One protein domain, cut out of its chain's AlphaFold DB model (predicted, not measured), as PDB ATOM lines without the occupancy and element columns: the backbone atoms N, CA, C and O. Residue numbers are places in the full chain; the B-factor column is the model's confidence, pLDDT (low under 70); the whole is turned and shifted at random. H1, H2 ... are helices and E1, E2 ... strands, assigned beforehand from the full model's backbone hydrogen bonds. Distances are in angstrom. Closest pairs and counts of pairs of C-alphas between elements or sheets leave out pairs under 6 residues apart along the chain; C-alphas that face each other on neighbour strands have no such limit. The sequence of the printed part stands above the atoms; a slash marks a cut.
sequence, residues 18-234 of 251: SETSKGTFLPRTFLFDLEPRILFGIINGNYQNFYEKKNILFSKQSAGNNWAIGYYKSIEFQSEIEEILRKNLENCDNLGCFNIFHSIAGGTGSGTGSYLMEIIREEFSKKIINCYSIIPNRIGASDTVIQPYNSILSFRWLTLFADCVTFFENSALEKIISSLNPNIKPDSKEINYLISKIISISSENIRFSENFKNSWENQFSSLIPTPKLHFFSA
ATOM      1  N   SER A  18     -21.959 -32.962   5.376       89.31
ATOM      2  CA  SER A  18     -21.560 -33.927   4.357       89.31
ATOM      3  C   SER A  18     -22.552 -35.092   4.346       89.31
ATOM      4  O   SER A  18     -22.980 -35.575   5.398       89.31
ATOM      5  N   GLU A  19     -22.953 -35.533   3.156       87.75
ATOM      6  CA  GLU A  19     -23.772 -36.732   2.996       87.75
ATOM      7  C   GLU A  19     -22.868 -37.967   2.927       87.75
ATOM      8  O   GLU A  19     -21.889 -38.008   2.183       87.75
ATOM      9  N   THR A  20     -23.173 -38.981   3.733       85.69
ATOM     10  CA  THR A  20     -22.479 -40.268   3.668       85.69
ATOM     11  C   THR A  20     -23.098 -41.156   2.593       85.69
ATOM     12  O   THR A  20     -24.265 -41.010   2.240       85.69
ATOM     13  N   SER A  21     -22.371 -42.189   2.162       82.88
ATOM     14  CA  SER A  21     -22.895 -43.216   1.247       82.88
ATOM     15  C   SER A  21     -24.151 -43.941   1.758       82.88
ATOM     16  O   SER A  21     -24.859 -44.572   0.978       82.88
ATOM     17  N   LYS A  22     -24.452 -43.847   3.061       84.12
ATOM     18  CA  LYS A  22     -25.656 -44.408   3.695       84.12
ATOM     19  C   LYS A  22     -26.839 -43.426   3.718       84.12
ATOM     20  O   LYS A  22     -27.860 -43.743   4.326       84.12
ATOM     21  N   GLY A  23     -26.701 -42.238   3.124       82.88
ATOM     22  CA  GLY A  23     -27.715 -41.176   3.126       82.88
ATOM     23  C   GLY A  23     -27.865 -40.456   4.472       82.88
ATOM     24  O   GLY A  23     -28.890 -39.824   4.734       82.88
ATOM     25  N   THR A  24     -26.881 -40.580   5.373       86.62
ATOM     26  CA  THR A  24     -26.864 -39.837   6.643       86.62
ATOM     27  C   THR A  24     -26.071 -38.547   6.491       86.62
ATOM     28  O   THR A  24     -25.029 -38.540   5.847       86.62
ATOM     29  N   PHE A  25     -26.516 -37.476   7.143       88.69
ATOM     30  CA  PHE A  25     -25.833 -36.182   7.124       88.69
ATOM     31  C   PHE A  25     -24.967 -36.018   8.374       88.69
ATOM     32  O   PHE A  25     -25.493 -36.044   9.490       88.69
ATOM     33  N   LEU A  26     -23.659 -35.847   8.186       91.44
ATOM     34  CA  LEU A  26     -22.698 -35.552   9.252       91.44
ATOM     35  C   LEU A  26     -22.311 -34.071   9.196       91.44
ATOM     36  O   LEU A  26     -22.167 -33.527   8.105       91.44
ATOM     37  N   PRO A  27     -22.172 -33.374  10.332       93.06
ATOM     38  CA  PRO A  27     -21.783 -31.978  10.349       93.06
ATOM     39  C   PRO A  27     -20.306 -31.838   9.956       93.06
ATOM     40  O   PRO A  27     -19.447 -32.605  10.398       93.06
ATOM     41  N   ARG A  28     -20.003 -30.817   9.153       93.00
ATOM     42  CA  ARG A  28     -18.633 -30.420   8.806       93.00
ATOM     43  C   ARG A  28     -18.014 -29.689   9.999       93.00
ATOM     44  O   ARG A  28     -18.040 -28.464  10.075       93.00
ATOM     45  N   THR A  29     -17.536 -30.452  10.977       94.31
ATOM     46  CA  THR A  29     -17.008 -29.925  12.245       94.31
ATOM     47  C   THR A  29     -15.689 -30.575  12.610       94.31
ATOM     48  O   THR A  29     -15.545 -31.788  12.461       94.31
ATOM     49  N   PHE A  30     -14.798 -29.772  13.182       95.56
ATOM     50  CA  PHE A  30     -13.597 -30.200  13.885       95.56
ATOM     51  C   PHE A  30     -13.737 -29.813  15.361       95.56
ATOM     52  O   PHE A  30     -14.058 -28.663  15.665       95.56
ATOM     53  N   LEU A  31     -13.564 -30.777  16.265       95.56
ATOM     54  CA  LEU A  31     -13.637 -30.561  17.708       95.56
ATOM     55  C   LEU A  31     -12.258 -30.799  18.311       95.56
ATOM     56  O   LEU A  31     -11.732 -31.905  18.213       95.56
ATOM     57  N   PHE A  32     -11.705 -29.777  18.961       95.31
ATOM     58  CA  PHE A  32     -10.408 -29.863  19.615       95.31
ATOM     59  C   PHE A  32     -10.472 -29.290  21.026       95.31
ATOM     60  O   PHE A  32     -10.932 -28.166  21.226       95.31
ATOM     61  N   ASP A  33     -10.018 -30.075  22.000       94.44
ATOM     62  CA  ASP A  33      -9.894 -29.651  23.392       94.44
ATOM     63  C   ASP A  33      -8.657 -30.297  24.027       94.44
ATOM     64  O   ASP A  33      -8.360 -31.469  23.813       94.44
ATOM     65  N   LEU A  34      -7.927 -29.551  24.849       92.06
ATOM     66  CA  LEU A  34      -6.798 -30.093  25.603       92.06
ATOM     67  C   LEU A  34      -7.255 -30.920  26.818       92.06
ATOM     68  O   LEU A  34      -6.436 -31.592  27.448       92.06
ATOM     69  N   GLU A  35      -8.552 -30.893  27.137       89.69
ATOM     70  CA  GLU A  35      -9.171 -31.740  28.153       89.69
ATOM     71  C   GLU A  35     -10.175 -32.736  27.544       89.69
ATOM     72  O   GLU A  35     -11.128 -32.348  26.865       89.69
ATOM     73  N   PRO A  36     -10.073 -34.039  27.858       87.75
ATOM     74  CA  PRO A  36     -10.937 -35.050  27.247       87.75
ATOM     75  C   PRO A  36     -12.367 -35.040  27.806       87.75
ATOM     76  O   PRO A  36     -13.265 -35.645  27.223       87.75
ATOM     77  N   ARG A  37     -12.608 -34.386  28.952       89.88
ATOM     78  CA  ARG A  37     -13.855 -34.511  29.723       89.88
ATOM     79  C   ARG A  37     -15.093 -34.130  28.912       89.88
ATOM     80  O   ARG A  37     -16.085 -34.859  28.935       89.88
ATOM     81  N   ILE A  38     -15.046 -32.993  28.220       88.75
ATOM     82  CA  ILE A  38     -16.188 -32.482  27.450       88.75
ATOM     83  C   ILE A  38     -16.404 -33.349  26.207       88.75
ATOM     84  O   ILE A  38     -17.527 -33.779  25.936       88.75
ATOM     85  N   LEU A  39     -15.323 -33.679  25.498       90.62
ATOM     86  CA  LEU A  39     -15.372 -34.474  24.272       90.62
ATOM     87  C   LEU A  39     -15.826 -35.918  24.525       90.62
ATOM     88  O   LEU A  39     -16.620 -36.447  23.751       90.62
ATOM     89  N   PHE A  40     -15.449 -36.535  25.647       89.19
ATOM     90  CA  PHE A  40     -15.993 -37.836  26.058       89.19
ATOM     91  C   PHE A  40     -17.493 -37.789  26.345       89.19
ATOM     92  O   PHE A  40     -18.197 -38.749  26.034       89.19
ATOM     93  N   GLY A  41     -18.007 -36.676  26.871       88.94
ATOM     94  CA  GLY A  41     -19.450 -36.470  27.008       88.94
ATOM     95  C   GLY A  41     -20.180 -36.451  25.660       88.94
ATOM     96  O   GLY A  41     -21.315 -36.918  25.574       88.94
ATOM     97  N   ILE A  42     -19.530 -35.961  24.600       88.75
ATOM     98  CA  ILE A  42     -20.072 -35.966  23.233       88.75
ATOM     99  C   ILE A  42     -19.985 -37.371  22.626       88.75
ATOM    100  O   ILE A  42     -20.983 -37.875  22.108       88.75
ATOM    101  N   ILE A  43     -18.819 -38.017  22.735       88.75
ATOM    102  CA  ILE A  43     -18.544 -39.341  22.154       88.75
ATOM    103  C   ILE A  43     -19.389 -40.444  22.803       88.75
ATOM    104  O   ILE A  43     -19.755 -41.389  22.116       88.75
ATOM    105  N   ASN A  44     -19.723 -40.322  24.089       89.38
ATOM    106  CA  ASN A  44     -20.563 -41.288  24.810       89.38
ATOM    107  C   ASN A  44     -22.011 -40.802  24.994       89.38
ATOM    108  O   ASN A  44     -22.806 -41.438  25.685       89.38
ATOM    109  N   GLY A  45     -22.345 -39.639  24.432       89.94
ATOM    110  CA  GLY A  45     -23.646 -39.007  24.588       89.94
ATOM    111  C   GLY A  45     -24.645 -39.396  23.501       89.94
ATOM    112  O   GLY A  45     -24.372 -40.166  22.580       89.94
ATOM    113  N   ASN A  46     -25.815 -38.763  23.555       88.56
ATOM    114  CA  ASN A  46     -26.906 -39.003  22.603       88.56
ATOM    115  C   ASN A  46     -26.539 -38.664  21.143       88.56
ATOM    116  O   ASN A  46     -27.189 -39.147  20.222       88.56
ATOM    117  N   TYR A  47     -25.506 -37.841  20.932       85.44
ATOM    118  CA  TYR A  47     -25.039 -37.394  19.616       85.44
ATOM    119  C   TYR A  47     -23.754 -38.102  19.150       85.44
ATOM    120  O   TYR A  47     -23.106 -37.637  18.218       85.44
ATOM    121  N   GLN A  48     -23.393 -39.245  19.743       87.25
ATOM    122  CA  GLN A  48     -22.167 -39.979  19.400       87.25
ATOM    123  C   GLN A  48     -22.027 -40.341  17.910       87.25
ATOM    124  O   GLN A  48     -20.928 -40.323  17.368       87.25
ATOM    125  N   ASN A  49     -23.146 -40.645  17.242       88.38
ATOM    126  CA  ASN A  49     -23.184 -41.018  15.823       88.38
ATOM    127  C   ASN A  49     -23.390 -39.810  14.902       88.38
ATOM    128  O   ASN A  49     -23.454 -39.970  13.687       88.38
ATOM    129  N   PHE A  50     -23.566 -38.620  15.480       90.00
ATOM    130  CA  PHE A  50     -23.752 -37.392  14.724       90.00
ATOM    131  C   PHE A  50     -22.411 -36.806  14.296       90.00
ATOM    132  O   PHE A  50     -22.330 -36.286  13.199       90.00
ATOM    133  N   TYR A  51     -21.366 -36.918  15.119       90.19
ATOM    134  CA  TYR A  51     -20.034 -36.399  14.805       90.19
ATOM    135  C   TYR A  51     -19.135 -37.468  14.196       90.19
ATOM    136  O   TYR A  51     -19.167 -38.636  14.588       90.19
ATOM    137  N   GLU A  52     -18.270 -37.054  13.275       90.19
ATOM    138  CA  GLU A  52     -17.247 -37.945  12.753       90.19
ATOM    139  C   GLU A  52     -16.092 -38.063  13.752       90.19
ATOM    140  O   GLU A  52     -15.392 -37.091  14.030       90.19
ATOM    141  N   LYS A  53     -15.877 -39.267  14.297       90.25
ATOM    142  CA  LYS A  53     -14.874 -39.506  15.353       90.25
ATOM    143  C   LYS A  53     -13.452 -39.111  14.941       90.25
ATOM    144  O   LYS A  53     -12.677 -38.705  15.794       90.25
ATOM    145  N   LYS A  54     -13.130 -39.195  13.644       91.12
ATOM    146  CA  LYS A  54     -11.824 -38.798  13.093       91.12
ATOM    147  C   LYS A  54     -11.567 -37.285  13.173       91.12
ATOM    148  O   LYS A  54     -10.421 -36.869  13.119       91.12
ATOM    149  N   ASN A  55     -12.624 -36.483  13.321       93.06
ATOM    150  CA  ASN A  55     -12.550 -35.029  13.443       93.06
ATOM    151  C   ASN A  55     -12.568 -34.561  14.909       93.06
ATOM    152  O   ASN A  55     -12.815 -33.385  15.177       93.06
ATOM    153  N   ILE A  56     -12.386 -35.475  15.864       94.00
ATOM    154  CA  ILE A  56     -12.317 -35.149  17.286       94.00
ATOM    155  C   ILE A  56     -10.891 -35.404  17.752       94.00
ATOM    156  O   ILE A  56     -10.435 -36.546  17.765       94.00
ATOM    157  N   LEU A  57     -10.214 -34.339  18.159       94.00
ATOM    158  CA  LEU A  57      -8.857 -34.377  18.678       94.00
ATOM    159  C   LEU A  57      -8.865 -33.938  20.140       94.00
ATOM    160  O   LEU A  57      -9.611 -33.034  20.520       94.00
ATOM    161  N   PHE A  58      -8.052 -34.574  20.979       92.69
ATOM    162  CA  PHE A  58      -7.883 -34.124  22.353       92.69
ATOM    163  C   PHE A  58      -6.521 -34.454  22.941       92.69
ATOM    164  O   PHE A  58      -5.919 -35.475  22.612       92.69
ATOM    165  N   SER A  59      -6.071 -33.611  23.871       89.44
ATOM    166  CA  SER A  59      -4.912 -33.910  24.712       89.44
ATOM    167  C   SER A  59      -5.340 -34.570  26.023       89.44
ATOM    168  O   SER A  59      -6.494 -34.505  26.447       89.44
ATOM    169  N   LYS A  60      -4.391 -35.228  26.693       85.50
ATOM    170  CA  LYS A  60      -4.567 -35.716  28.069       85.50
ATOM    171  C   LYS A  60      -4.234 -34.646  29.108       85.50
ATOM    172  O   LYS A  60      -4.518 -34.842  30.287       85.50
ATOM    173  N   GLN A  61      -3.602 -33.548  28.697       83.50
ATOM    174  CA  GLN A  61      -3.105 -32.533  29.612       83.50
ATOM    175  C   GLN A  61      -3.788 -31.183  29.390       83.50
ATOM    176  O   GLN A  61      -3.590 -30.546  28.358       83.50
ATOM    177  N   SER A  62      -4.446 -30.689  30.437       86.81
ATOM    178  CA  SER A  62      -5.097 -29.376  30.460       86.81
ATOM    179  C   SER A  62      -4.142 -28.210  30.155       86.81
ATOM    180  O   SER A  62      -2.934 -28.266  30.422       86.81
ATOM    181  N   ALA A  63      -4.713 -27.116  29.642       87.00
ATOM    182  CA  ALA A  63      -4.060 -25.812  29.565       87.00
ATOM    183  C   ALA A  63      -3.952 -25.103  30.930       87.00
ATOM    184  O   ALA A  63      -3.285 -24.078  31.031       87.00
ATOM    185  N   GLY A  64      -4.636 -25.590  31.975       88.25
ATOM    186  CA  GLY A  64      -4.577 -25.013  33.322       88.25
ATOM    187  C   GLY A  64      -5.013 -23.546  33.375       88.25
ATOM    188  O   GLY A  64      -4.457 -22.762  34.135       88.25
ATOM    189  N   ASN A  65      -5.965 -23.156  32.522       88.81
ATOM    190  CA  ASN A  65      -6.382 -21.767  32.314       88.81
ATOM    191  C   ASN A  65      -5.272 -20.797  31.868       88.81
ATOM    192  O   ASN A  65      -5.463 -19.593  31.976       88.81
ATOM    193  N   ASN A  66      -4.159 -21.279  31.316       92.94
ATOM    194  CA  ASN A  66      -3.071 -20.442  30.811       92.94
ATOM    195  C   ASN A  66      -3.069 -20.408  29.273       92.94
ATOM    196  O   ASN A  66      -2.953 -21.454  28.630       92.94
ATOM    197  N   TRP A  67      -3.172 -19.205  28.696       95.12
ATOM    198  CA  TRP A  67      -3.135 -18.988  27.245       95.12
ATOM    199  C   TRP A  67      -1.882 -19.584  26.592       95.12
ATOM    200  O   TRP A  67      -1.994 -20.276  25.585       95.12
ATOM    201  N   ALA A  68      -0.699 -19.385  27.184       95.12
ATOM    202  CA  ALA A  68       0.561 -19.837  26.594       95.12
ATOM    203  C   ALA A  68       0.628 -21.365  26.526       95.12
ATOM    204  O   ALA A  68       1.014 -21.921  25.503       95.12
ATOM    205  N   ILE A  69       0.185 -22.053  27.583       94.50
ATOM    206  CA  ILE A  69       0.123 -23.520  27.586       94.50
ATOM    207  C   ILE A  69      -0.847 -24.001  26.504       94.50
ATOM    208  O   ILE A  69      -0.517 -24.927  25.772       94.50
ATOM    209  N   GLY A  70      -2.017 -23.363  26.379       95.00
ATOM    210  CA  GLY A  70      -2.974 -23.676  25.318       95.00
ATOM    211  C   GLY A  70      -2.376 -23.508  23.920       95.00
ATOM    212  O   GLY A  70      -2.502 -24.399  23.082       95.00
ATOM    213  N   TYR A  71      -1.678 -22.397  23.690       96.00
ATOM    214  CA  TYR A  71      -1.037 -22.074  22.419       96.00
ATOM    215  C   TYR A  71       0.071 -23.073  22.068       96.00
ATOM    216  O   TYR A  71      -0.041 -23.795  21.081       96.00
ATOM    217  N   TYR A  72       1.101 -23.185  22.912       95.19
ATOM    218  CA  TYR A  72       2.276 -24.011  22.627       95.19
ATOM    219  C   TYR A  72       1.953 -25.502  22.562       95.19
ATOM    220  O   TYR A  72       2.493 -26.191  21.705       95.19
ATOM    221  N   LYS A  73       1.024 -26.005  23.386       93.25
ATOM    222  CA  LYS A  73       0.582 -27.400  23.252       93.25
ATOM    223  C   LYS A  73      -0.124 -27.662  21.935       93.25
ATOM    224  O   LYS A  73      -0.031 -28.764  21.421       93.25
ATOM    225  N   SER A  74      -0.843 -26.683  21.393       93.62
ATOM    226  CA  SER A  74      -1.538 -26.873  20.117       93.62
ATOM    227  C   SER A  74      -0.559 -27.024  18.950       93.62
ATOM    228  O   SER A  74      -0.892 -27.705  17.986       93.62
ATOM    229  N   ILE A  75       0.657 -26.478  19.072       94.94
ATOM    230  CA  ILE A  75       1.749 -26.678  18.106       94.94
ATOM    231  C   ILE A  75       2.153 -28.152  18.031       94.94
ATOM    232  O   ILE A  75       2.383 -28.668  16.944       94.94
ATOM    233  N   GLU A  76       2.169 -28.862  19.162       94.06
ATOM    234  CA  GLU A  76       2.481 -30.300  19.190       94.06
ATOM    235  C   GLU A  76       1.487 -31.134  18.365       94.06
ATOM    236  O   GLU A  76       1.839 -32.215  17.910       94.06
ATOM    237  N   PHE A  77       0.269 -30.622  18.149       94.31
ATOM    238  CA  PHE A  77      -0.794 -31.256  17.362       94.31
ATOM    239  C   PHE A  77      -0.935 -30.669  15.949       94.31
ATOM    240  O   PHE A  77      -1.948 -30.905  15.288       94.31
ATOM    241  N   GLN A  78       0.027 -29.863  15.486       94.56
ATOM    242  CA  GLN A  78      -0.068 -29.162  14.205       94.56
ATOM    243  C   GLN A  78      -0.336 -30.120  13.040       94.56
ATOM    244  O   GLN A  78      -1.269 -29.892  12.272       94.56
ATOM    245  N   SER A  79       0.428 -31.212  12.945       94.88
ATOM    246  CA  SER A  79       0.285 -32.201  11.872       94.88
ATOM    247  C   SER A  79      -1.119 -32.796  11.807       94.88
ATOM    248  O   SER A  79      -1.711 -32.889  10.732       94.88
ATOM    249  N   GLU A  80      -1.680 -33.168  12.954       95.31
ATOM    250  CA  GLU A  80      -3.005 -33.764  13.061       95.31
ATOM    251  C   GLU A  80      -4.103 -32.749  12.744       95.31
ATOM    252  O   GLU A  80      -5.074 -33.084  12.065       95.31
ATOM    253  N   ILE A  81      -3.952 -31.505  13.209       94.94
ATOM    254  CA  ILE A  81      -4.883 -30.412  12.908       94.94
ATOM    255  C   ILE A  81      -4.918 -30.158  11.397       94.94
ATOM    256  O   ILE A  81      -5.999 -30.168  10.808       94.94
ATOM    257  N   GLU A  82      -3.758 -29.972  10.766       94.31
ATOM    258  CA  GLU A  82      -3.648 -29.732   9.323       94.31
ATOM    259  C   GLU A  82      -4.215 -30.904   8.514       94.31
ATOM    260  O   GLU A  82      -4.988 -30.697   7.577       94.31
ATOM    261  N   GLU A  83      -3.904 -32.147   8.892       94.50
ATOM    262  CA  GLU A  83      -4.417 -33.331   8.199       94.50
ATOM    263  C   GLU A  83      -5.947 -33.435   8.298       94.50
ATOM    264  O   GLU A  83      -6.621 -33.719   7.299       94.50
ATOM    265  N   ILE A  84      -6.521 -33.183   9.480       94.75
ATOM    266  CA  ILE A  84      -7.976 -33.188   9.673       94.75
ATOM    267  C   ILE A  84      -8.622 -32.059   8.866       94.75
ATOM    268  O   ILE A  84      -9.621 -32.304   8.181       94.75
ATOM    269  N   LEU A  85      -8.078 -30.839   8.913       93.88
ATOM    270  CA  LEU A  85      -8.601 -29.709   8.145       93.88
ATOM    271  C   LEU A  85      -8.557 -30.010   6.645       93.88
ATOM    272  O   LEU A  85      -9.598 -29.947   5.990       93.88
ATOM    273  N   ARG A  86      -7.410 -30.445   6.119       92.94
ATOM    274  CA  ARG A  86      -7.232 -30.789   4.701       92.94
ATOM    275  C   ARG A  86      -8.239 -31.833   4.230       92.94
ATOM    276  O   ARG A  86      -8.969 -31.573   3.278       92.94
ATOM    277  N   LYS A  87      -8.384 -32.953   4.948       92.38
ATOM    278  CA  LYS A  87      -9.364 -34.006   4.603       92.38
ATOM    279  C   LYS A  87     -10.807 -33.505   4.616       92.38
ATOM    280  O   LYS A  87     -11.630 -33.954   3.821       92.38
ATOM    281  N   ASN A  88     -11.163 -32.606   5.532       90.69
ATOM    282  CA  ASN A  88     -12.512 -32.034   5.557       90.69
ATOM    283  C   ASN A  88     -12.742 -31.057   4.394       90.69
ATOM    284  O   ASN A  88     -13.854 -30.987   3.865       90.69
ATOM    285  N   LEU A  89     -11.700 -30.338   3.979       90.62
ATOM    286  CA  LEU A  89     -11.752 -29.368   2.889       90.62
ATOM    287  C   LEU A  89     -11.731 -30.015   1.507       90.62
ATOM    288  O   LEU A  89     -12.434 -29.532   0.629       90.62
ATOM    289  N   GLU A  90     -11.031 -31.135   1.324       90.31
ATOM    290  CA  GLU A  90     -11.095 -31.948   0.095       90.31
ATOM    291  C   GLU A  90     -12.520 -32.438  -0.200       90.31
ATOM    292  O   GLU A  90     -12.903 -32.602  -1.354       90.31
ATOM    293  N   ASN A  91     -13.340 -32.613   0.841       85.81
ATOM    294  CA  ASN A  91     -14.757 -32.962   0.719       85.81
ATOM    295  C   ASN A  91     -15.672 -31.743   0.469       85.81
ATOM    296  O   ASN A  91     -16.900 -31.871   0.563       85.81
ATOM    297  N   CYS A  92     -15.116 -30.547   0.262       87.06
ATOM    298  CA  CYS A  92     -15.856 -29.314  -0.004       87.06
ATOM    299  C   CYS A  92     -15.543 -28.802  -1.417       87.06
ATOM    300  O   CYS A  92     -14.411 -28.414  -1.683       87.06
ATOM    301  N   ASP A  93     -16.555 -28.679  -2.283       84.69
ATOM    302  CA  ASP A  93     -16.361 -28.112  -3.631       84.69
ATOM    303  C   ASP A  93     -15.915 -26.644  -3.580       84.69
ATOM    304  O   ASP A  93     -15.045 -26.199  -4.328       84.69
ATOM    305  N   ASN A  94     -16.512 -25.872  -2.667       85.44
ATOM    306  CA  ASN A  94     -16.109 -24.502  -2.391       85.44
ATOM    307  C   ASN A  94     -16.312 -24.167  -0.913       85.44
ATOM    308  O   ASN A  94     -17.439 -24.036  -0.432       85.44
ATOM    309  N   LEU A  95     -15.209 -23.982  -0.192       89.56
ATOM    310  CA  LEU A  95     -15.260 -23.493   1.178       89.56
ATOM    311  C   LEU A  95     -15.670 -22.014   1.211       89.56
ATOM    312  O   LEU A  95     -14.947 -21.172   0.675       89.56
ATOM    313  N   GLY A  96     -16.771 -21.704   1.902       88.06
ATOM    314  CA  GLY A  96     -17.203 -20.325   2.159       88.06
ATOM    315  C   GLY A  96     -16.472 -19.668   3.335       88.06
ATOM    316  O   GLY A  96     -15.817 -18.644   3.173       88.06
ATOM    317  N   CYS A  97     -16.551 -20.253   4.533       92.62
ATOM    318  CA  CYS A  97     -15.883 -19.707   5.717       92.62
ATOM    319  C   CYS A  97     -15.498 -20.783   6.738       92.62
ATOM    320  O   CYS A  97     -16.107 -21.854   6.798       92.62
ATOM    321  N   PHE A  98     -14.530 -20.446   7.587       96.00
ATOM    322  CA  PHE A  98     -14.261 -21.136   8.840       96.00
ATOM    323  C   PHE A  98     -15.020 -20.440   9.967       96.00
ATOM    324  O   PHE A  98     -14.822 -19.252  10.209       96.00
ATOM    325  N   ASN A  99     -15.882 -21.181  10.664       95.69
ATOM    326  CA  ASN A  99     -16.537 -20.700  11.878       95.69
ATOM    327  C   ASN A  99     -15.800 -21.259  13.097       95.69
ATOM    328  O   ASN A  99     -15.878 -22.458  13.363       95.69
ATOM    329  N   ILE A 100     -15.100 -20.400  13.836       96.81
ATOM    330  CA  ILE A 100     -14.330 -20.777  15.025       96.81
ATOM    331  C   ILE A 100     -15.128 -20.403  16.271       96.81
ATOM    332  O   ILE A 100     -15.483 -19.245  16.479       96.81
ATOM    333  N   PHE A 101     -15.399 -21.389  17.120       96.38
ATOM    334  CA  PHE A 101     -16.106 -21.205  18.384       96.38
ATOM    335  C   PHE A 101     -15.112 -21.386  19.516       96.38
ATOM    336  O   PHE A 101     -14.565 -22.474  19.687       96.38
ATOM    337  N   HIS A 102     -14.864 -20.331  20.284       95.50
ATOM    338  CA  HIS A 102     -13.880 -20.397  21.357       95.50
ATOM    339  C   HIS A 102     -14.203 -19.416  22.489       95.50
ATOM    340  O   HIS A 102     -14.962 -18.459  22.327       95.50
ATOM    341  N   SER A 103     -13.635 -19.661  23.669       92.94
ATOM    342  CA  SER A 103     -13.689 -18.716  24.784       92.94
ATOM    343  C   SER A 103     -12.464 -17.805  24.766       92.94
ATOM    344  O   SER A 103     -11.367 -18.231  24.419       92.94
ATOM    345  N   ILE A 104     -12.641 -16.543  25.153       91.38
ATOM    346  CA  ILE A 104     -11.553 -15.548  25.139       91.38
ATOM    347  C   ILE A 104     -10.658 -15.660  26.379       91.38
ATOM    348  O   ILE A 104      -9.482 -15.322  26.334       91.38
ATOM    349  N   ALA A 105     -11.200 -16.147  27.494       85.88
ATOM    350  CA  ALA A 105     -10.509 -16.118  28.781       85.88
ATOM    351  C   ALA A 105     -10.052 -17.488  29.306       85.88
ATOM    352  O   ALA A 105      -9.306 -17.537  30.283       85.88
ATOM    353  N   GLY A 106     -10.493 -18.596  28.703       86.88
ATOM    354  CA  GLY A 106     -10.072 -19.943  29.107       86.88
ATOM    355  C   GLY A 106      -8.732 -20.320  28.484       86.88
ATOM    356  O   GLY A 106      -8.469 -19.919  27.362       86.88
ATOM    357  N   GLY A 107      -7.894 -21.115  29.152       89.00
ATOM    358  CA  GLY A 107      -6.547 -21.450  28.645       89.00
ATOM    359  C   GLY A 107      -6.561 -22.124  27.269       89.00
ATOM    360  O   GLY A 107      -5.916 -21.642  26.343       89.00
ATOM    361  N   THR A 108      -7.371 -23.175  27.112       92.50
ATOM    362  CA  THR A 108      -7.548 -23.875  25.831       92.50
ATOM    363  C   THR A 108      -8.231 -22.975  24.805       92.50
ATOM    364  O   THR A 108      -7.654 -22.676  23.770       92.50
ATOM    365  N   GLY A 109      -9.435 -22.468  25.096       92.38
ATOM    366  CA  GLY A 109     -10.197 -21.669  24.126       92.38
ATOM    367  C   GLY A 109      -9.455 -20.420  23.637       92.38
ATOM    368  O   GLY A 109      -9.543 -20.070  22.463       92.38
ATOM    369  N   SER A 110      -8.688 -19.774  24.516       93.69
ATOM    370  CA  SER A 110      -7.923 -18.574  24.184       93.69
ATOM    371  C   SER A 110      -6.650 -18.931  23.407       93.69
ATOM    372  O   SER A 110      -6.473 -18.457  22.284       93.69
ATOM    373  N   GLY A 111      -5.802 -19.813  23.949       95.50
ATOM    374  CA  GLY A 111      -4.513 -20.194  23.368       95.50
ATOM    375  C   GLY A 111      -4.648 -21.039  22.105       95.50
ATOM    376  O   GLY A 111      -4.178 -20.642  21.042       95.50
ATOM    377  N   THR A 112      -5.361 -22.162  22.193       95.62
ATOM    378  CA  THR A 112      -5.623 -23.051  21.051       95.62
ATOM    379  C   THR A 112      -6.419 -22.347  19.959       95.62
ATOM    380  O   THR A 112      -6.102 -22.491  18.784       95.62
ATOM    381  N   GLY A 113      -7.422 -21.540  20.327       95.81
ATOM    382  CA  GLY A 113      -8.177 -20.746  19.356       95.81
ATOM    383  C   GLY A 113      -7.290 -19.756  18.597       95.81
ATOM    384  O   GLY A 113      -7.426 -19.621  17.385       95.81
ATOM    385  N   SER A 114      -6.344 -19.116  19.298       96.62
ATOM    386  CA  SER A 114      -5.358 -18.209  18.690       96.62
ATOM    387  C   SER A 114      -4.475 -18.932  17.674       96.62
ATOM    388  O   SER A 114      -4.326 -18.457  16.553       96.62
ATOM    389  N   TYR A 115      -3.971 -20.111  18.039       96.56
ATOM    390  CA  TYR A 115      -3.131 -20.924  17.165       96.56
ATOM    391  C   TYR A 115      -3.876 -21.459  15.932       96.56
ATOM    392  O   TYR A 115      -3.366 -21.398  14.818       96.56
ATOM    393  N   LEU A 116      -5.121 -21.921  16.098       96.19
ATOM    394  CA  LEU A 116      -5.940 -22.379  14.970       96.19
ATOM    395  C   LEU A 116      -6.181 -21.269  13.941       96.19
ATOM    396  O   LEU A 116      -6.157 -21.534  12.744       96.19
ATOM    397  N   MET A 117      -6.408 -20.030  14.391       95.81
ATOM    398  CA  MET A 117      -6.556 -18.887  13.483       95.81
ATOM    399  C   MET A 117      -5.278 -18.607  12.686       95.81
ATOM    400  O   MET A 117      -5.371 -18.232  11.519       95.81
ATOM    401  N   GLU A 118      -4.112 -18.797  13.305       95.69
ATOM    402  CA  GLU A 118      -2.804 -18.620  12.671       95.69
ATOM    403  C   GLU A 118      -2.593 -19.650  11.557       95.69
ATOM    404  O   GLU A 118      -2.475 -19.251  10.400       95.69
ATOM    405  N   ILE A 119      -2.717 -20.949  11.863       95.31
ATOM    406  CA  ILE A 119      -2.608 -22.026  10.858       95.31
ATOM    407  C   ILE A 119      -3.600 -21.810   9.713       95.31
ATOM    408  O   ILE A 119      -3.237 -21.888   8.539       95.31
ATOM    409  N   ILE A 120      -4.868 -21.526  10.034       95.31
ATOM    410  CA  ILE A 120      -5.893 -21.343   9.002       95.31
ATOM    411  C   ILE A 120      -5.548 -20.148   8.110       95.31
ATOM    412  O   ILE A 120      -5.760 -20.219   6.900       95.31
ATOM    413  N   ARG A 121      -5.019 -19.049   8.663       94.81
ATOM    414  CA  ARG A 121      -4.622 -17.899   7.847       94.81
ATOM    415  C   ARG A 121      -3.383 -18.197   7.001       94.81
ATOM    416  O   ARG A 121      -3.315 -17.701   5.876       94.81
ATOM    417  N   GLU A 122      -2.437 -18.977   7.512       93.81
ATOM    418  CA  GLU A 122      -1.234 -19.385   6.781       93.81
ATOM    419  C   GLU A 122      -1.570 -20.301   5.595       93.81
ATOM    420  O   GLU A 122      -1.189 -19.998   4.463       93.81
ATOM    421  N   GLU A 123      -2.344 -21.368   5.816       91.12
ATOM    422  CA  GLU A 123      -2.689 -22.343   4.769       91.12
ATOM    423  C   GLU A 123      -3.818 -21.829   3.848       91.12
ATOM    424  O   GLU A 123      -3.787 -22.026   2.631       91.12
ATOM    425  N   PHE A 124      -4.798 -21.092   4.392       90.94
ATOM    426  CA  PHE A 124      -6.014 -20.649   3.689       90.94
ATOM    427  C   PHE A 124      -6.192 -19.124   3.683       90.94
ATOM    428  O   PHE A 124      -7.281 -18.603   3.939       90.94
ATOM    429  N   SER A 125      -5.142 -18.395   3.302       89.00
ATOM    430  CA  SER A 125      -5.061 -16.922   3.363       89.00
ATOM    431  C   SER A 125      -6.248 -16.128   2.801       89.00
ATOM    432  O   SER A 125      -6.542 -15.045   3.304       89.00
ATOM    433  N   LYS A 126      -6.957 -16.646   1.790       89.00
ATOM    434  CA  LYS A 126      -8.092 -15.969   1.129       89.00
ATOM    435  C   LYS A 126      -9.466 -16.317   1.705       89.00
ATOM    436  O   LYS A 126     -10.466 -15.782   1.233       89.00
ATOM    437  N   LYS A 127      -9.545 -17.263   2.641       92.56
ATOM    438  CA  LYS A 127     -10.817 -17.745   3.186       92.56
ATOM    439  C   LYS A 127     -11.222 -16.919   4.400       92.56
ATOM    440  O   LYS A 127     -10.373 -16.420   5.134       92.56
ATOM    441  N   ILE A 128     -12.533 -16.771   4.575       94.12
ATOM    442  CA  ILE A 128     -13.092 -15.973   5.662       94.12
ATOM    443  C   ILE A 128     -12.977 -16.743   6.974       94.12
ATOM    444  O   ILE A 128     -13.445 -17.880   7.067       94.12
ATOM    445  N   ILE A 129     -12.416 -16.096   7.990       96.44
ATOM    446  CA  ILE A 129     -12.367 -16.581   9.369       96.44
ATOM    447  C   ILE A 129     -13.384 -15.786  10.192       96.44
ATOM    448  O   ILE A 129     -13.186 -14.607  10.490       96.44
ATOM    449  N   ASN A 130     -14.483 -16.444  10.556       96.06
ATOM    450  CA  ASN A 130     -15.524 -15.899  11.418       96.06
ATOM    451  C   ASN A 130     -15.429 -16.524  12.815       96.06
ATOM    452  O   ASN A 130     -15.556 -17.739  12.971       96.06
ATOM    453  N   CYS A 131     -15.256 -15.696  13.838       97.06
ATOM    454  CA  CYS A 131     -15.120 -16.136  15.219       97.06
ATOM    455  C   CYS A 131     -16.378 -15.816  16.026       97.06
ATOM    456  O   CYS A 131     -16.833 -14.674  16.091       97.06
ATOM    457  N   TYR A 132     -16.908 -16.825  16.708       96.69
ATOM    458  CA  TYR A 132     -17.906 -16.673  17.758       96.69
ATOM    459  C   TYR A 132     -17.199 -16.801  19.102       96.69
ATOM    460  O   TYR A 132     -16.905 -17.907  19.570       96.69
ATOM    461  N   SER A 133     -16.899 -15.656  19.707       95.25
ATOM    462  CA  SER A 133     -16.014 -15.577  20.863       95.25
ATOM    463  C   SER A 133     -16.810 -15.301  22.138       95.25
ATOM    464  O   SER A 133     -17.523 -14.301  22.255       95.25
ATOM    465  N   ILE A 134     -16.686 -16.199  23.116       93.12
ATOM    466  CA  ILE A 134     -17.397 -16.096  24.397       93.12
ATOM    467  C   ILE A 134     -16.544 -15.301  25.390       93.12
ATOM    468  O   ILE A 134     -15.415 -15.687  25.713       93.12
ATOM    469  N   ILE A 135     -17.109 -14.206  25.894       89.69
ATOM    470  CA  ILE A 135     -16.537 -13.378  26.955       89.69
ATOM    471  C   ILE A 135     -17.057 -13.912  28.301       89.69
ATOM    472  O   ILE A 135     -18.276 -14.045  28.473       89.69
ATOM    473  N   PRO A 136     -16.164 -14.225  29.262       82.12
ATOM    474  CA  PRO A 136     -16.569 -14.722  30.574       82.12
ATOM    475  C   PRO A 136     -17.377 -13.678  31.356       82.12
ATOM    476  O   PRO A 136     -17.430 -12.495  31.013       82.12
ATOM    477  N   ASN A 137     -18.004 -14.123  32.442       74.88
ATOM    478  CA  ASN A 137     -18.757 -13.236  33.313       74.88
ATOM    479  C   ASN A 137     -17.811 -12.272  34.057       74.88
ATOM    480  O   ASN A 137     -16.792 -12.689  34.601       74.88
ATOM    481  N   ARG A 138     -18.163 -10.982  34.074       65.94
ATOM    482  CA  ARG A 138     -17.435  -9.922  34.792       65.94
ATOM    483  C   ARG A 138     -17.904  -9.751  36.242       65.94
ATOM    484  O   ARG A 138     -17.267  -9.031  37.003       65.94
ATOM    485  N   ILE A 139     -19.051 -10.334  36.603       55.00
ATOM    486  CA  ILE A 139     -19.758 -10.072  37.861       55.00
ATOM    487  C   ILE A 139     -19.627 -11.305  38.760       55.00
ATOM    488  O   ILE A 139     -20.324 -12.297  38.580       55.00
ATOM    489  N   GLY A 140     -18.718 -11.219  39.729       54.25
ATOM    490  CA  GLY A 140     -18.336 -12.314  40.624       54.25
ATOM    491  C   GLY A 140     -16.838 -12.574  40.522       54.25
ATOM    492  O   GLY A 140     -16.250 -12.337  39.469       54.25
ATOM    493  N   ALA A 141     -16.205 -12.998  41.620       46.69
ATOM    494  CA  ALA A 141     -14.801 -13.391  41.598       46.69
ATOM    495  C   ALA A 141     -14.639 -14.492  40.544       46.69
ATOM    496  O   ALA A 141     -15.089 -15.615  40.741       46.69
ATOM    497  N   SER A 142     -14.069 -14.151  39.391       57.34
ATOM    498  CA  SER A 142     -13.646 -15.145  38.422       57.34
ATOM    499  C   SER A 142     -12.711 -16.108  39.147       57.34
ATOM    500  O   SER A 142     -11.707 -15.651  39.697       57.34
ATOM    501  N   ASP A 143     -13.008 -17.411  39.127       62.69
ATOM    502  CA  ASP A 143     -12.184 -18.439  39.793       62.69
ATOM    503  C   ASP A 143     -10.707 -18.389  39.358       62.69
ATOM    504  O   ASP A 143      -9.824 -18.931  40.019       62.69
ATOM    505  N   THR A 144     -10.416 -17.716  38.239       72.12
ATOM    506  CA  THR A 144      -9.074 -17.519  37.708       72.12
ATOM    507  C   THR A 144      -8.690 -16.044  37.599       72.12
ATOM    508  O   THR A 144      -9.256 -15.276  36.828       72.12
ATOM    509  N   VAL A 145      -7.635 -15.662  38.323       83.44
ATOM    510  CA  VAL A 145      -7.067 -14.298  38.318       83.44
ATOM    511  C   VAL A 145      -6.395 -13.913  36.991       83.44
ATOM    512  O   VAL A 145      -6.189 -12.735  36.717       83.44
ATOM    513  N   ILE A 146      -6.068 -14.896  36.145       88.94
ATOM    514  CA  ILE A 146      -5.339 -14.704  34.879       88.94
ATOM    515  C   ILE A 146      -6.235 -14.456  33.656       88.94
ATOM    516  O   ILE A 146      -5.726 -14.252  32.554       88.94
ATOM    517  N   GLN A 147      -7.562 -14.421  33.820       87.50
ATOM    518  CA  GLN A 147      -8.496 -14.185  32.710       87.50
ATOM    519  C   GLN A 147      -8.224 -12.902  31.908       87.50
ATOM    520  O   GLN A 147      -8.315 -12.966  30.676       87.50
ATOM    521  N   PRO A 148      -7.867 -11.755  32.528       89.88
ATOM    522  CA  PRO A 148      -7.554 -10.547  31.770       89.88
ATOM    523  C   PRO A 148      -6.346 -10.730  30.843       89.88
ATOM    524  O   PRO A 148      -6.391 -10.280  29.700       89.88
ATOM    525  N   TYR A 149      -5.309 -11.451  31.289       92.19
ATOM    526  CA  TYR A 149      -4.120 -11.739  30.480       92.19
ATOM    527  C   TYR A 149      -4.465 -12.596  29.263       92.19
ATOM    528  O   TYR A 149      -4.148 -12.214  28.137       92.19
ATOM    529  N   ASN A 150      -5.181 -13.704  29.476       93.06
ATOM    530  CA  ASN A 150      -5.635 -14.571  28.386       93.06
ATOM    531  C   ASN A 150      -6.478 -13.796  27.369       93.06
ATOM    532  O   ASN A 150      -6.303 -13.953  26.164       93.06
ATOM    533  N   SER A 151      -7.353 -12.917  27.867       92.38
ATOM    534  CA  SER A 151      -8.246 -12.140  27.018       92.38
ATOM    535  C   SER A 151      -7.483 -11.170  26.128       92.38
ATOM    536  O   SER A 151      -7.700 -11.163  24.919       92.38
ATOM    537  N   ILE A 152      -6.572 -10.374  26.703       93.62
ATOM    538  CA  ILE A 152      -5.756  -9.406  25.951       93.62
ATOM    539  C   ILE A 152      -4.921 -10.118  24.887       93.62
ATOM    540  O   ILE A 152      -4.858  -9.647  23.750       93.62
ATOM    541  N   LEU A 153      -4.326 -11.263  25.237       94.75
ATOM    542  CA  LEU A 153      -3.593 -12.079  24.278       94.75
ATOM    543  C   LEU A 153      -4.529 -12.521  23.155       94.75
ATOM    544  O   LEU A 153      -4.296 -12.140  22.019       94.75
ATOM    545  N   SER A 154      -5.655 -13.175  23.437       94.69
ATOM    546  CA  SER A 154      -6.602 -13.572  22.385       94.69
ATOM    547  C   SER A 154      -7.114 -12.425  21.513       94.69
ATOM    548  O   SER A 154      -7.251 -12.609  20.304       94.69
ATOM    549  N   PHE A 155      -7.360 -11.236  22.071       94.56
ATOM    550  CA  PHE A 155      -7.778 -10.069  21.285       94.56
ATOM    551  C   PHE A 155      -6.752  -9.682  20.218       94.56
ATOM    552  O   PHE A 155      -7.142  -9.269  19.122       94.56
ATOM    553  N   ARG A 156      -5.452  -9.845  20.494       94.88
ATOM    554  CA  ARG A 156      -4.402  -9.600  19.498       94.88
ATOM    555  C   ARG A 156      -4.570 -10.517  18.285       94.88
ATOM    556  O   ARG A 156      -4.597 -10.008  17.170       94.88
ATOM    557  N   TRP A 157      -4.738 -11.826  18.483       95.50
ATOM    558  CA  TRP A 157      -4.917 -12.770  17.368       95.50
ATOM    559  C   TRP A 157      -6.246 -12.548  16.642       95.50
ATOM    560  O   TRP A 157      -6.269 -12.545  15.417       95.50
ATOM    561  N   LEU A 158      -7.329 -12.256  17.368       95.81
ATOM    562  CA  LEU A 158      -8.614 -11.888  16.759       95.81
ATOM    563  C   LEU A 158      -8.514 -10.635  15.876       95.81
ATOM    564  O   LEU A 158      -9.183 -10.545  14.853       95.81
ATOM    565  N   THR A 159      -7.674  -9.670  16.251       94.50
ATOM    566  CA  THR A 159      -7.460  -8.451  15.454       94.50
ATOM    567  C   THR A 159      -6.598  -8.716  14.219       94.50
ATOM    568  O   THR A 159      -6.789  -8.067  13.197       94.50
ATOM    569  N   LEU A 160      -5.629  -9.631  14.316       93.44
ATOM    570  CA  LEU A 160      -4.671  -9.903  13.241       93.44
ATOM    571  C   LEU A 160      -5.188 -10.904  12.205       93.44
ATOM    572  O   LEU A 160      -4.903 -10.744  11.022       93.44
ATOM    573  N   PHE A 161      -5.912 -11.934  12.647       95.25
ATOM    574  CA  PHE A 161      -6.207 -13.105  11.821       95.25
ATOM    575  C   PHE A 161      -7.692 -13.291  11.502       95.25
ATOM    576  O   PHE A 161      -7.994 -13.835  10.440       95.25
ATOM    577  N   ALA A 162      -8.617 -12.859  12.365       95.44
ATOM    578  CA  ALA A 162     -10.050 -13.028  12.115       95.44
ATOM    579  C   ALA A 162     -10.603 -11.912  11.216       95.44
ATOM    580  O   ALA A 162     -10.269 -10.746  11.402       95.44
ATOM    581  N   ASP A 163     -11.492 -12.265  10.285       94.81
ATOM    582  CA  ASP A 163     -12.175 -11.298   9.413       94.81
ATOM    583  C   ASP A 163     -13.463 -10.771  10.042       94.81
ATOM    584  O   ASP A 163     -13.902  -9.674   9.731       94.81
ATOM    585  N   CYS A 164     -14.098 -11.563  10.903       94.81
ATOM    586  CA  CYS A 164     -15.337 -11.218  11.588       94.81
ATOM    587  C   CYS A 164     -15.314 -11.830  12.984       94.81
ATOM    588  O   CYS A 164     -14.974 -13.002  13.141       94.81
ATOM    589  N   VAL A 165     -15.689 -11.059  14.002       96.25
ATOM    590  CA  VAL A 165     -15.745 -11.546  15.382       96.25
ATOM    591  C   VAL A 165     -17.055 -11.118  16.019       96.25
ATOM    592  O   VAL A 165     -17.309  -9.933  16.201       96.25
ATOM    593  N   THR A 166     -17.886 -12.083  16.397       95.50
ATOM    594  CA  THR A 166     -19.110 -11.837  17.163       95.50
ATOM    595  C   THR A 166     -18.881 -12.199  18.622       95.50
ATOM    596  O   THR A 166     -18.562 -13.347  18.941       95.50
ATOM    597  N   PHE A 167     -19.083 -11.231  19.516       93.88
ATOM    598  CA  PHE A 167     -18.928 -11.451  20.949       93.88
ATOM    599  C   PHE A 167     -20.228 -11.873  21.626       93.88
ATOM    600  O   PHE A 167     -21.278 -11.255  21.445       93.88
ATOM    601  N   PHE A 168     -20.119 -12.880  22.491       92.94
ATOM    602  CA  PHE A 168     -21.177 -13.301  23.404       92.94
ATOM    603  C   PHE A 168     -20.716 -13.113  24.844       92.94
ATOM    604  O   PHE A 168     -19.839 -13.829  25.317       92.94
ATOM    605  N   GLU A 169     -21.296 -12.146  25.548       90.75
ATOM    606  CA  GLU A 169     -20.974 -11.902  26.953       90.75
ATOM    607  C   GLU A 169     -21.880 -12.722  27.872       90.75
ATOM    608  O   GLU A 169     -23.091 -12.497  27.921       90.75
ATOM    609  N   ASN A 170     -21.291 -13.630  28.656       89.00
ATOM    610  CA  ASN A 170     -22.054 -14.470  29.583       89.00
ATOM    611  C   ASN A 170     -22.854 -13.636  30.593       89.00
ATOM    612  O   ASN A 170     -24.017 -13.937  30.833       89.00
ATOM    613  N   SER A 171     -22.286 -12.536  31.105       87.62
ATOM    614  CA  SER A 171     -22.975 -11.658  32.065       87.62
ATOM    615  C   SER A 171     -24.260 -11.043  31.483       87.62
ATOM    616  O   SER A 171     -25.281 -10.936  32.164       87.62
ATOM    617  N   ALA A 172     -24.233 -10.662  30.202       89.06
ATOM    618  CA  ALA A 172     -25.379 -10.092  29.509       89.06
ATOM    619  C   ALA A 172     -26.423 -11.171  29.193       89.06
ATOM    620  O   ALA A 172     -27.619 -10.949  29.386       89.06
ATOM    621  N   LEU A 173     -25.979 -12.356  28.765       88.69
ATOM    622  CA  LEU A 173     -26.861 -13.488  28.476       88.69
ATOM    623  C   LEU A 173     -27.570 -13.990  29.739       88.69
ATOM    624  O   LEU A 173     -28.777 -14.225  29.704       88.69
ATOM    625  N   GLU A 174     -26.863 -14.080  30.865       87.25
ATOM    626  CA  GLU A 174     -27.447 -14.408  32.169       87.25
ATOM    627  C   GLU A 174     -28.514 -13.387  32.574       87.25
ATOM    628  O   GLU A 174     -29.629 -13.777  32.914       87.25
ATOM    629  N   LYS A 175     -28.227 -12.082  32.451       87.56
ATOM    630  CA  LYS A 175     -29.213 -11.019  32.722       87.56
ATOM    631  C   LYS A 175     -30.458 -11.154  31.846       87.56
ATOM    632  O   LYS A 175     -31.571 -11.008  32.352       87.56
ATOM    633  N   ILE A 176     -30.295 -11.462  30.558       87.19
ATOM    634  CA  ILE A 176     -31.422 -11.693  29.643       87.19
ATOM    635  C   ILE A 176     -32.249 -12.890  30.122       87.19
ATOM    636  O   ILE A 176     -33.467 -12.771  30.258       87.19
ATOM    637  N   ILE A 177     -31.616 -14.020  30.440       85.75
ATOM    638  CA  ILE A 177     -32.310 -15.231  30.905       85.75
ATOM    639  C   ILE A 177     -33.052 -14.965  32.220       85.75
ATOM    640  O   ILE A 177     -34.237 -15.290  32.323       85.75
ATOM    641  N   SER A 178     -32.405 -14.314  33.187       85.12
ATOM    642  CA  SER A 178     -33.019 -13.957  34.469       85.12
ATOM    643  C   SER A 178     -34.159 -12.948  34.318       85.12
ATOM    644  O   SER A 178     -35.154 -13.046  35.031       85.12
ATOM    645  N   SER A 179     -34.071 -12.013  33.364       85.06
ATOM    646  CA  SER A 179     -35.172 -11.084  33.068       85.06
ATOM    647  C   SER A 179     -36.392 -11.790  32.464       85.06
ATOM    648  O   SER A 179     -37.528 -11.398  32.721       85.06
ATOM    649  N   LEU A 180     -36.166 -12.857  31.689       80.62
ATOM    650  CA  LEU A 180     -37.225 -13.647  31.063       80.62
ATOM    651  C   LEU A 180     -37.842 -14.659  32.035       80.62
ATOM    652  O   LEU A 180     -39.048 -14.891  31.971       80.62
ATOM    653  N   ASN A 181     -37.044 -15.237  32.943       79.44
ATOM    654  CA  ASN A 181     -37.526 -16.064  34.048       79.44
ATOM    655  C   ASN A 181     -36.852 -15.689  35.367       79.44
ATOM    656  O   ASN A 181     -35.769 -16.195  35.667       79.44
ATOM    657  N   PRO A 182     -37.538 -14.939  36.238       75.62
ATOM    658  CA  PRO A 182     -36.989 -14.611  37.550       75.62
ATOM    659  C   PRO A 182     -36.822 -15.840  38.468       75.62
ATOM    660  O   PRO A 182     -36.121 -15.767  39.469       75.62
ATOM    661  N   ASN A 183     -37.439 -16.981  38.133       73.00
ATOM    662  CA  ASN A 183     -37.448 -18.188  38.970       73.00
ATOM    663  C   ASN A 183     -36.361 -19.216  38.613       73.00
ATOM    664  O   ASN A 183     -36.269 -20.246  39.282       73.00
ATOM    665  N   ILE A 184     -35.592 -18.998  37.543       72.19
ATOM    666  CA  ILE A 184     -34.586 -19.954  37.066       72.19
ATOM    667  C   ILE A 184     -33.201 -19.341  37.265       72.19
ATOM    668  O   ILE A 184     -32.940 -18.225  36.819       72.19
ATOM    669  N   LYS A 185     -32.307 -20.076  37.935       75.50
ATOM    670  CA  LYS A 185     -30.879 -19.745  37.927       75.50
ATOM    671  C   LYS A 185     -30.322 -20.131  36.552       75.50
ATOM    672  O   LYS A 185     -30.467 -21.303  36.200       75.50
ATOM    673  N   PRO A 186     -29.726 -19.194  35.798       76.38
ATOM    674  CA  PRO A 186     -29.248 -19.478  34.453       76.38
ATOM    675  C   PRO A 186     -28.174 -20.570  34.498       76.38
ATOM    676  O   PRO A 186     -27.159 -20.427  35.177       76.38
ATOM    677  N   ASP A 187     -28.416 -21.673  33.789       82.88
ATOM    678  CA  ASP A 187     -27.428 -22.736  33.576       82.88
ATOM    679  C   ASP A 187     -26.700 -22.515  32.241       82.88
ATOM    680  O   ASP A 187     -27.244 -21.961  31.281       82.88
ATOM    681  N   SER A 188     -25.480 -23.039  32.149       83.94
ATOM    682  CA  SER A 188     -24.673 -23.124  30.927       83.94
ATOM    683  C   SER A 188     -25.462 -23.646  29.717       83.94
ATOM    684  O   SER A 188     -25.279 -23.172  28.596       83.94
ATOM    685  N   LYS A 189     -26.401 -24.576  29.929       87.38
ATOM    686  CA  LYS A 189     -27.284 -25.108  28.880       87.38
ATOM    687  C   LYS A 189     -28.222 -24.054  28.296       87.38
ATOM    688  O   LYS A 189     -28.449 -24.054  27.089       87.38
ATOM    689  N   GLU A 190     -28.769 -23.176  29.129       86.75
ATOM    690  CA  GLU A 190     -29.695 -22.126  28.694       86.75
ATOM    691  C   GLU A 190     -28.953 -21.024  27.935       86.75
ATOM    692  O   GLU A 190     -29.418 -20.580  26.883       86.75
ATOM    693  N   ILE A 191     -27.758 -20.664  28.415       89.12
ATOM    694  CA  ILE A 191     -26.844 -19.736  27.735       89.12
ATOM    695  C   ILE A 191     -26.466 -20.292  26.357       89.12
ATOM    696  O   ILE A 191     -26.674 -19.628  25.341       89.12
ATOM    697  N   ASN A 192     -25.998 -21.543  26.296       91.62
ATOM    698  CA  ASN A 192     -25.624 -22.197  25.040       91.62
ATOM    699  C   ASN A 192     -26.811 -22.325  24.079       91.62
ATOM    700  O   ASN A 192     -26.648 -22.159  22.871       91.62
ATOM    701  N   TYR A 193     -28.017 -22.574  24.593       90.00
ATOM    702  CA  TYR A 193     -29.222 -22.601  23.770       90.00
ATOM    703  C   TYR A 193     -29.507 -21.233  23.139       90.00
ATOM    704  O   TYR A 193     -29.754 -21.159  21.931       90.00
ATOM    705  N   LEU A 194     -29.411 -20.148  23.911       90.00
ATOM    706  CA  LEU A 194     -29.596 -18.789  23.404       90.00
ATOM    707  C   LEU A 194     -28.544 -18.424  22.343       90.00
ATOM    708  O   LEU A 194     -28.914 -17.972  21.259       90.00
ATOM    709  N   ILE A 195     -27.262 -18.704  22.606       92.69
ATOM    710  CA  ILE A 195     -26.169 -18.506  21.638       92.69
ATOM    711  C   ILE A 195     -26.447 -19.303  20.355       92.69
ATOM    712  O   ILE A 195     -26.443 -18.741  19.260       92.69
ATOM    713  N   SER A 196     -26.788 -20.592  20.476       93.06
ATOM    714  CA  SER A 196     -27.089 -21.447  19.321       93.06
ATOM    715  C   SER A 196     -28.248 -20.903  18.478       93.06
ATOM    716  O   SER A 196     -28.231 -21.006  17.251       93.06
ATOM    717  N   LYS A 197     -29.247 -20.274  19.115       91.25
ATOM    718  CA  LYS A 197     -30.384 -19.676  18.414       91.25
ATOM    719  C   LYS A 197     -29.964 -18.443  17.628       91.25
ATOM    720  O   LYS A 197     -30.367 -18.324  16.473       91.25
ATOM    721  N   ILE A 198     -29.171 -17.561  18.232       92.00
ATOM    722  CA  ILE A 198     -28.647 -16.361  17.571       92.00
ATOM    723  C   ILE A 198     -27.833 -16.763  16.336       92.00
ATOM    724  O   ILE A 198     -28.084 -16.264  15.241       92.00
ATOM    725  N   ILE A 199     -26.939 -17.742  16.480       92.81
ATOM    726  CA  ILE A 199     -26.087 -18.219  15.384       92.81
ATOM    727  C   ILE A 199     -26.920 -18.903  14.288       92.81
ATOM    728  O   ILE A 199     -26.717 -18.672  13.093       92.81
ATOM    729  N   SER A 200     -27.934 -19.678  14.674       91.31
ATOM    730  CA  SER A 200     -28.888 -20.283  13.736       91.31
ATOM    731  C   SER A 200     -29.647 -19.224  12.922       91.31
ATOM    732  O   SER A 200     -29.792 -19.385  11.713       91.31
ATOM    733  N   ILE A 201     -30.078 -18.122  13.545       89.69
ATOM    734  CA  ILE A 201     -30.737 -17.007  12.841       89.69
ATOM    735  C   ILE A 201     -29.740 -16.285  11.925       89.69
ATOM    736  O   ILE A 201     -30.051 -16.014  10.770       89.69
ATOM    737  N   SER A 202     -28.512 -16.038  12.391       88.88
ATOM    738  CA  SER A 202     -27.490 -15.348  11.590       88.88
ATOM    739  C   SER A 202     -27.117 -16.088  10.297       88.88
ATOM    740  O   SER A 202     -26.767 -15.455   9.307       88.88
ATOM    741  N   SER A 203     -27.241 -17.420  10.297       88.38
ATOM    742  CA  SER A 203     -26.955 -18.301   9.156       88.38
ATOM    743  C   SER A 203     -28.204 -18.691   8.356       88.38
ATOM    744  O   SER A 203     -28.119 -19.502   7.432       88.38
ATOM    745  N   GLU A 204     -29.384 -18.159   8.692       86.88
ATOM    746  CA  GLU A 204     -30.651 -18.503   8.033       86.88
ATOM    747  C   GLU A 204     -30.626 -18.146   6.542       86.88
ATOM    748  O   GLU A 204     -30.972 -18.980   5.707       86.88
ATOM    749  N   ASN A 205     -30.104 -16.964   6.206       83.44
ATOM    750  CA  ASN A 205     -29.993 -16.477   4.828       83.44
ATOM    751  C   ASN A 205     -29.097 -17.347   3.943       83.44
ATOM    752  O   ASN A 205     -29.242 -17.325   2.726       83.44
ATOM    753  N   ILE A 206     -28.166 -18.088   4.540       85.19
ATOM    754  CA  ILE A 206     -27.226 -18.949   3.820       85.19
ATOM    755  C   ILE A 206     -27.822 -20.348   3.676       85.19
ATOM    756  O   ILE A 206     -27.758 -20.940   2.604       85.19
ATOM    757  N   ARG A 207     -28.477 -20.853   4.729       84.88
ATOM    758  CA  ARG A 207     -29.102 -22.182   4.725       84.88
ATOM    759  C   ARG A 207     -30.369 -22.255   3.885       84.88
ATOM    760  O   ARG A 207     -30.593 -23.271   3.254       84.88
ATOM    761  N   PHE A 208     -31.198 -21.216   3.888       82.12
ATOM    762  CA  PHE A 208     -32.531 -21.249   3.271       82.12
ATOM    763  C   PHE A 208     -32.692 -20.235   2.133       82.12
ATOM    764  O   PHE A 208     -33.810 -19.816   1.832       82.12
ATOM    765  N   SER A 209     -31.594 -19.791   1.514       68.19
ATOM    766  CA  SER A 209     -31.685 -18.874   0.378       68.19
ATOM    767  C   SER A 209     -32.268 -19.550  -0.858       68.19
ATOM    768  O   SER A 209     -31.715 -20.515  -1.374       68.19
ATOM    769  N   GLU A 210     -33.319 -18.939  -1.413       61.25
ATOM    770  CA  GLU A 210     -33.772 -19.226  -2.783       61.25
ATOM    771  C   GLU A 210     -32.824 -18.598  -3.835       61.25
ATOM    772  O   GLU A 210     -32.853 -18.965  -5.008       61.25
ATOM    773  N   ASN A 211     -31.955 -17.662  -3.418       61.84
ATOM    774  CA  ASN A 211     -31.013 -16.936  -4.270       61.84
ATOM    775  C   ASN A 211     -29.556 -17.351  -4.002       61.84
ATOM    776  O   ASN A 211     -29.012 -17.046  -2.942       61.84
ATOM    777  N   PHE A 212     -28.874 -17.883  -5.020       59.25
ATOM    778  CA  PHE A 212     -27.443 -18.246  -4.997       59.25
ATOM    779  C   PHE A 212     -26.469 -17.100  -4.653       59.25
ATOM    780  O   PHE A 212     -25.279 -17.332  -4.476       59.25
ATOM    781  N   LYS A 213     -26.947 -15.851  -4.572       62.16
ATOM    782  CA  LYS A 213     -26.129 -14.677  -4.230       62.16
ATOM    783  C   LYS A 213     -25.940 -14.476  -2.724       62.16
ATOM    784  O   LYS A 213     -25.188 -13.589  -2.338       62.16
ATOM    785  N   ASN A 214     -26.599 -15.253  -1.866       74.50
ATOM    786  CA  ASN A 214     -26.396 -15.141  -0.423       74.50
ATOM    787  C   ASN A 214     -25.169 -15.959  -0.007       74.50
ATOM    788  O   ASN A 214     -25.257 -17.170   0.183       74.50
ATOM    789  N   SER A 215     -24.031 -15.283   0.131       83.56
ATOM    790  CA  SER A 215     -22.772 -15.869   0.589       83.56
ATOM    791  C   SER A 215     -22.262 -15.160   1.846       83.56
ATOM    792  O   SER A 215     -22.701 -14.050   2.169       83.56
ATOM    793  N   TRP A 216     -21.332 -15.795   2.562       86.44
ATOM    794  CA  TRP A 216     -20.701 -15.196   3.743       86.44
ATOM    795  C   TRP A 216     -19.955 -13.906   3.385       86.44
ATOM    796  O   TRP A 216     -20.044 -12.922   4.113       86.44
ATOM    797  N   GLU A 217     -19.300 -13.875   2.225       87.31
ATOM    798  CA  GLU A 217     -18.602 -12.711   1.677       87.31
ATOM    799  C   GLU A 217     -19.553 -11.517   1.519       87.31
ATOM    800  O   GLU A 217     -19.240 -10.406   1.950       87.31
ATOM    801  N   ASN A 218     -20.743 -11.740   0.953       87.56
ATOM    802  CA  ASN A 218     -21.738 -10.684   0.754       87.56
ATOM    803  C   ASN A 218     -22.329 -10.198   2.084       87.56
ATOM    804  O   ASN A 218     -22.540  -9.000   2.267       87.56
ATOM    805  N   GLN A 219     -22.556 -11.109   3.034       87.75
ATOM    806  CA  GLN A 219     -23.031 -10.740   4.366       87.75
ATOM    807  C   GLN A 219     -21.996  -9.881   5.106       87.75
ATOM    808  O   GLN A 219     -22.342  -8.811   5.601       87.75
ATOM    809  N   PHE A 220     -20.728 -10.294   5.142       89.00
ATOM    810  CA  PHE A 220     -19.695  -9.576   5.890       89.00
ATOM    811  C   PHE A 220     -19.242  -8.280   5.216       89.00
ATOM    812  O   PHE A 220     -19.088  -7.274   5.903       89.00
ATOM    813  N   SER A 221     -19.112  -8.248   3.886       88.00
ATOM    814  CA  SER A 221     -18.748  -7.018   3.158       88.00
ATOM    815  C   SER A 221     -19.762  -5.887   3.345       88.00
ATOM    816  O   SER A 221     -19.387  -4.718   3.320       88.00
ATOM    817  N   SER A 222     -21.035  -6.215   3.592       89.12
ATOM    818  CA  SER A 222     -22.068  -5.218   3.895       89.12
ATOM    819  C   SER A 222     -21.998  -4.654   5.320       89.12
ATOM    820  O   SER A 222     -22.537  -3.581   5.581       89.12
ATOM    821  N   LEU A 223     -21.349  -5.372   6.244       89.62
ATOM    822  CA  LEU A 223     -21.311  -5.046   7.671       89.62
ATOM    823  C   LEU A 223     -19.969  -4.455   8.122       89.62
ATOM    824  O   LEU A 223     -19.936  -3.740   9.121       89.62
ATOM    825  N   ILE A 224     -18.875  -4.755   7.416       93.00
ATOM    826  CA  ILE A 224     -17.515  -4.351   7.787       93.00
ATOM    827  C   ILE A 224     -17.087  -3.149   6.934       93.00
ATOM    828  O   ILE A 224     -16.762  -3.323   5.759       93.00
ATOM    829  N   PRO A 225     -17.030  -1.928   7.497       90.38
ATOM    830  CA  PRO A 225     -16.625  -0.743   6.741       90.38
ATOM    831  C   PRO A 225     -15.111  -0.688   6.500       90.38
ATOM    832  O   PRO A 225     -14.660  -0.192   5.472       90.38
ATOM    833  N   THR A 226     -14.312  -1.175   7.456       90.88
ATOM    834  CA  THR A 226     -12.850  -1.268   7.342       90.88
ATOM    835  C   THR A 226     -12.361  -2.545   8.026       90.88
ATOM    836  O   THR A 226     -12.962  -2.937   9.027       90.88
ATOM    837  N   PRO A 227     -11.250  -3.162   7.576       85.94
ATOM    838  CA  PRO A 227     -10.776  -4.436   8.127       85.94
ATOM    839  C   PRO A 227     -10.495  -4.438   9.635       85.94
ATOM    840  O   PRO A 227     -10.503  -5.491  10.247       85.94
ATOM    841  N   LYS A 228     -10.240  -3.272  10.247       87.06
ATOM    842  CA  LYS A 228      -9.993  -3.151  11.695       87.06
ATOM    843  C   LYS A 228     -11.274  -3.064  12.534       87.06
ATOM    844  O   LYS A 228     -11.205  -3.147  13.757       87.06
ATOM    845  N   LEU A 229     -12.422  -2.810  11.901       92.06
ATOM    846  CA  LEU A 229     -13.721  -2.620  12.550       92.06
ATOM    847  C   LEU A 229     -14.638  -3.807  12.245       92.06
ATOM    848  O   LEU A 229     -15.701  -3.655  11.649       92.06
ATOM    849  N   HIS A 230     -14.198  -4.996  12.651       94.12
ATOM    850  CA  HIS A 230     -14.842  -6.282  12.366       94.12
ATOM    851  C   HIS A 230     -15.461  -6.963  13.597       94.12
ATOM    852  O   HIS A 230     -15.779  -8.154  13.574       94.12
ATOM    853  N   PHE A 231     -15.629  -6.210  14.684       94.75
ATOM    854  CA  PHE A 231     -16.206  -6.686  15.936       94.75
ATOM    855  C   PHE A 231     -17.705  -6.387  16.006       94.75
ATOM    856  O   PHE A 231     -18.123  -5.228  15.994       94.75
ATOM    857  N   PHE A 232     -18.513  -7.435  16.142       92.56
ATOM    858  CA  PHE A 232     -19.967  -7.366  16.181       92.56
ATOM    859  C   PHE A 232     -20.527  -7.650  17.573       92.56
ATOM    860  O   PHE A 232     -20.082  -8.547  18.293       92.56
ATOM    861  N   SER A 233     -21.581  -6.908  17.908       88.62
ATOM    862  CA  SER A 233     -22.483  -7.229  19.008       88.62
ATOM    863  C   SER A 233     -23.743  -7.875  18.441       88.62
ATOM    864  O   SER A 233     -24.336  -7.358  17.492       88.62
ATOM    865  N   ALA A 234     -24.155  -9.009  19.007       88.00
ATOM    866  CA  ALA A 234     -25.368  -9.696  18.590       88.00
ATOM    867  C   ALA A 234     -26.556  -9.311  19.481       88.00
ATOM    868  O   ALA A 234     -26.487  -9.384  20.707       88.00
TER     869      ALA A 234
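Overview. This is residues 18 to 234 of the 251 residues of the protein "Hypothetical protein" of Hemiselmis andersenii (UniProt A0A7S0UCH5). A twisted sheet of four parallel strands, in the order E4 E5 E6 E7, forms the middle, with the long helices H4 and H5 side by side over one face. H7 only grazes this sheet, H9 packs near the beginnings of E4, E5 and E6, and a smaller unit of E2, E3 and H1 lies beyond the E4 edge. The printed part has 217 residues with nine named helices and seven named strands, in the order E1 E2 H1 E3 H2 H3 E4 H4 E5 H5 E6 H6 H7 H8 H9 E7. The class is mixed, and the whole is compact, with a radius of gyration of the C-alphas of 17.8 A and spans of 48 by 40 by 40 A.

Arrangement. E1, residues 25 to 27, pairs with no named strand. E2, residues 31 to 33, H1, residues 36 to 43, and E3, residues 56 to 58, make a strand-helix-strand unit, two parallel neighbour strands joined through a helix, with a right-handed crossover; N 57 and O 31 are 2.9 A apart. H2, residues 67 to 76, and H3, residues 78 to 90, meet only through their link. E4, residues 97 to 103, H4, residues 107 to 123, and E5, residues 128 to 135, make another right-handed unit, as do E5, H5, residues 147 to 161, and E6, residues 164 to 169; N 100 and O 130 are 2.8 A apart, N 166 and O 131 2.8 A. H4 runs along E4 at a height over the sheet of 8.8 A, and H5 is on the same face at 9.7 A, giving two layers. H4 and H5 touch, closest at the C-alphas of Ser 110 and Ser 154, 5.5 A. H2 touches H4 at a steep tilt of 48 degrees, closest at the C-alphas of Tyr 71 and Gly 111, 4.1 A. H6, residues 170 to 180, touches H7, residues 188 to 202, about perpendicular at 86 degrees, closest at the C-alphas of Leu 173 and Ile 191, 6.3 A. H8, residues 204 to 207, is close but not clearly touching H9, residues 216 to 223. E7, residues 231 to 233, is parallel to E6, with N 232 and O 165 2.8 A apart. Every O i to N i+4 pair is within hydrogen-bond range in H1, H3, H4, H6 and H7; H2 has 5 of 6, H5 10 of 11, H9 3 of 4, and H8 is too short.

Along the chain. E1 begins at C-alpha 25 (-25.833, -36.182, 7.124), and E7 ends at C-alpha 233 (-22.483, -7.229, 19.008). H4 is 24.2 A long, E5 21.7 A.

Size, cuts and confidence. The farthest C-alphas, Ser 21 and Ala 141, are 50.8 A apart. The printed part has no cut; the links H1 to E3 and E5 to H5 are long. Residues 138 to 143 and 209 to 213 have pLDDT under 70.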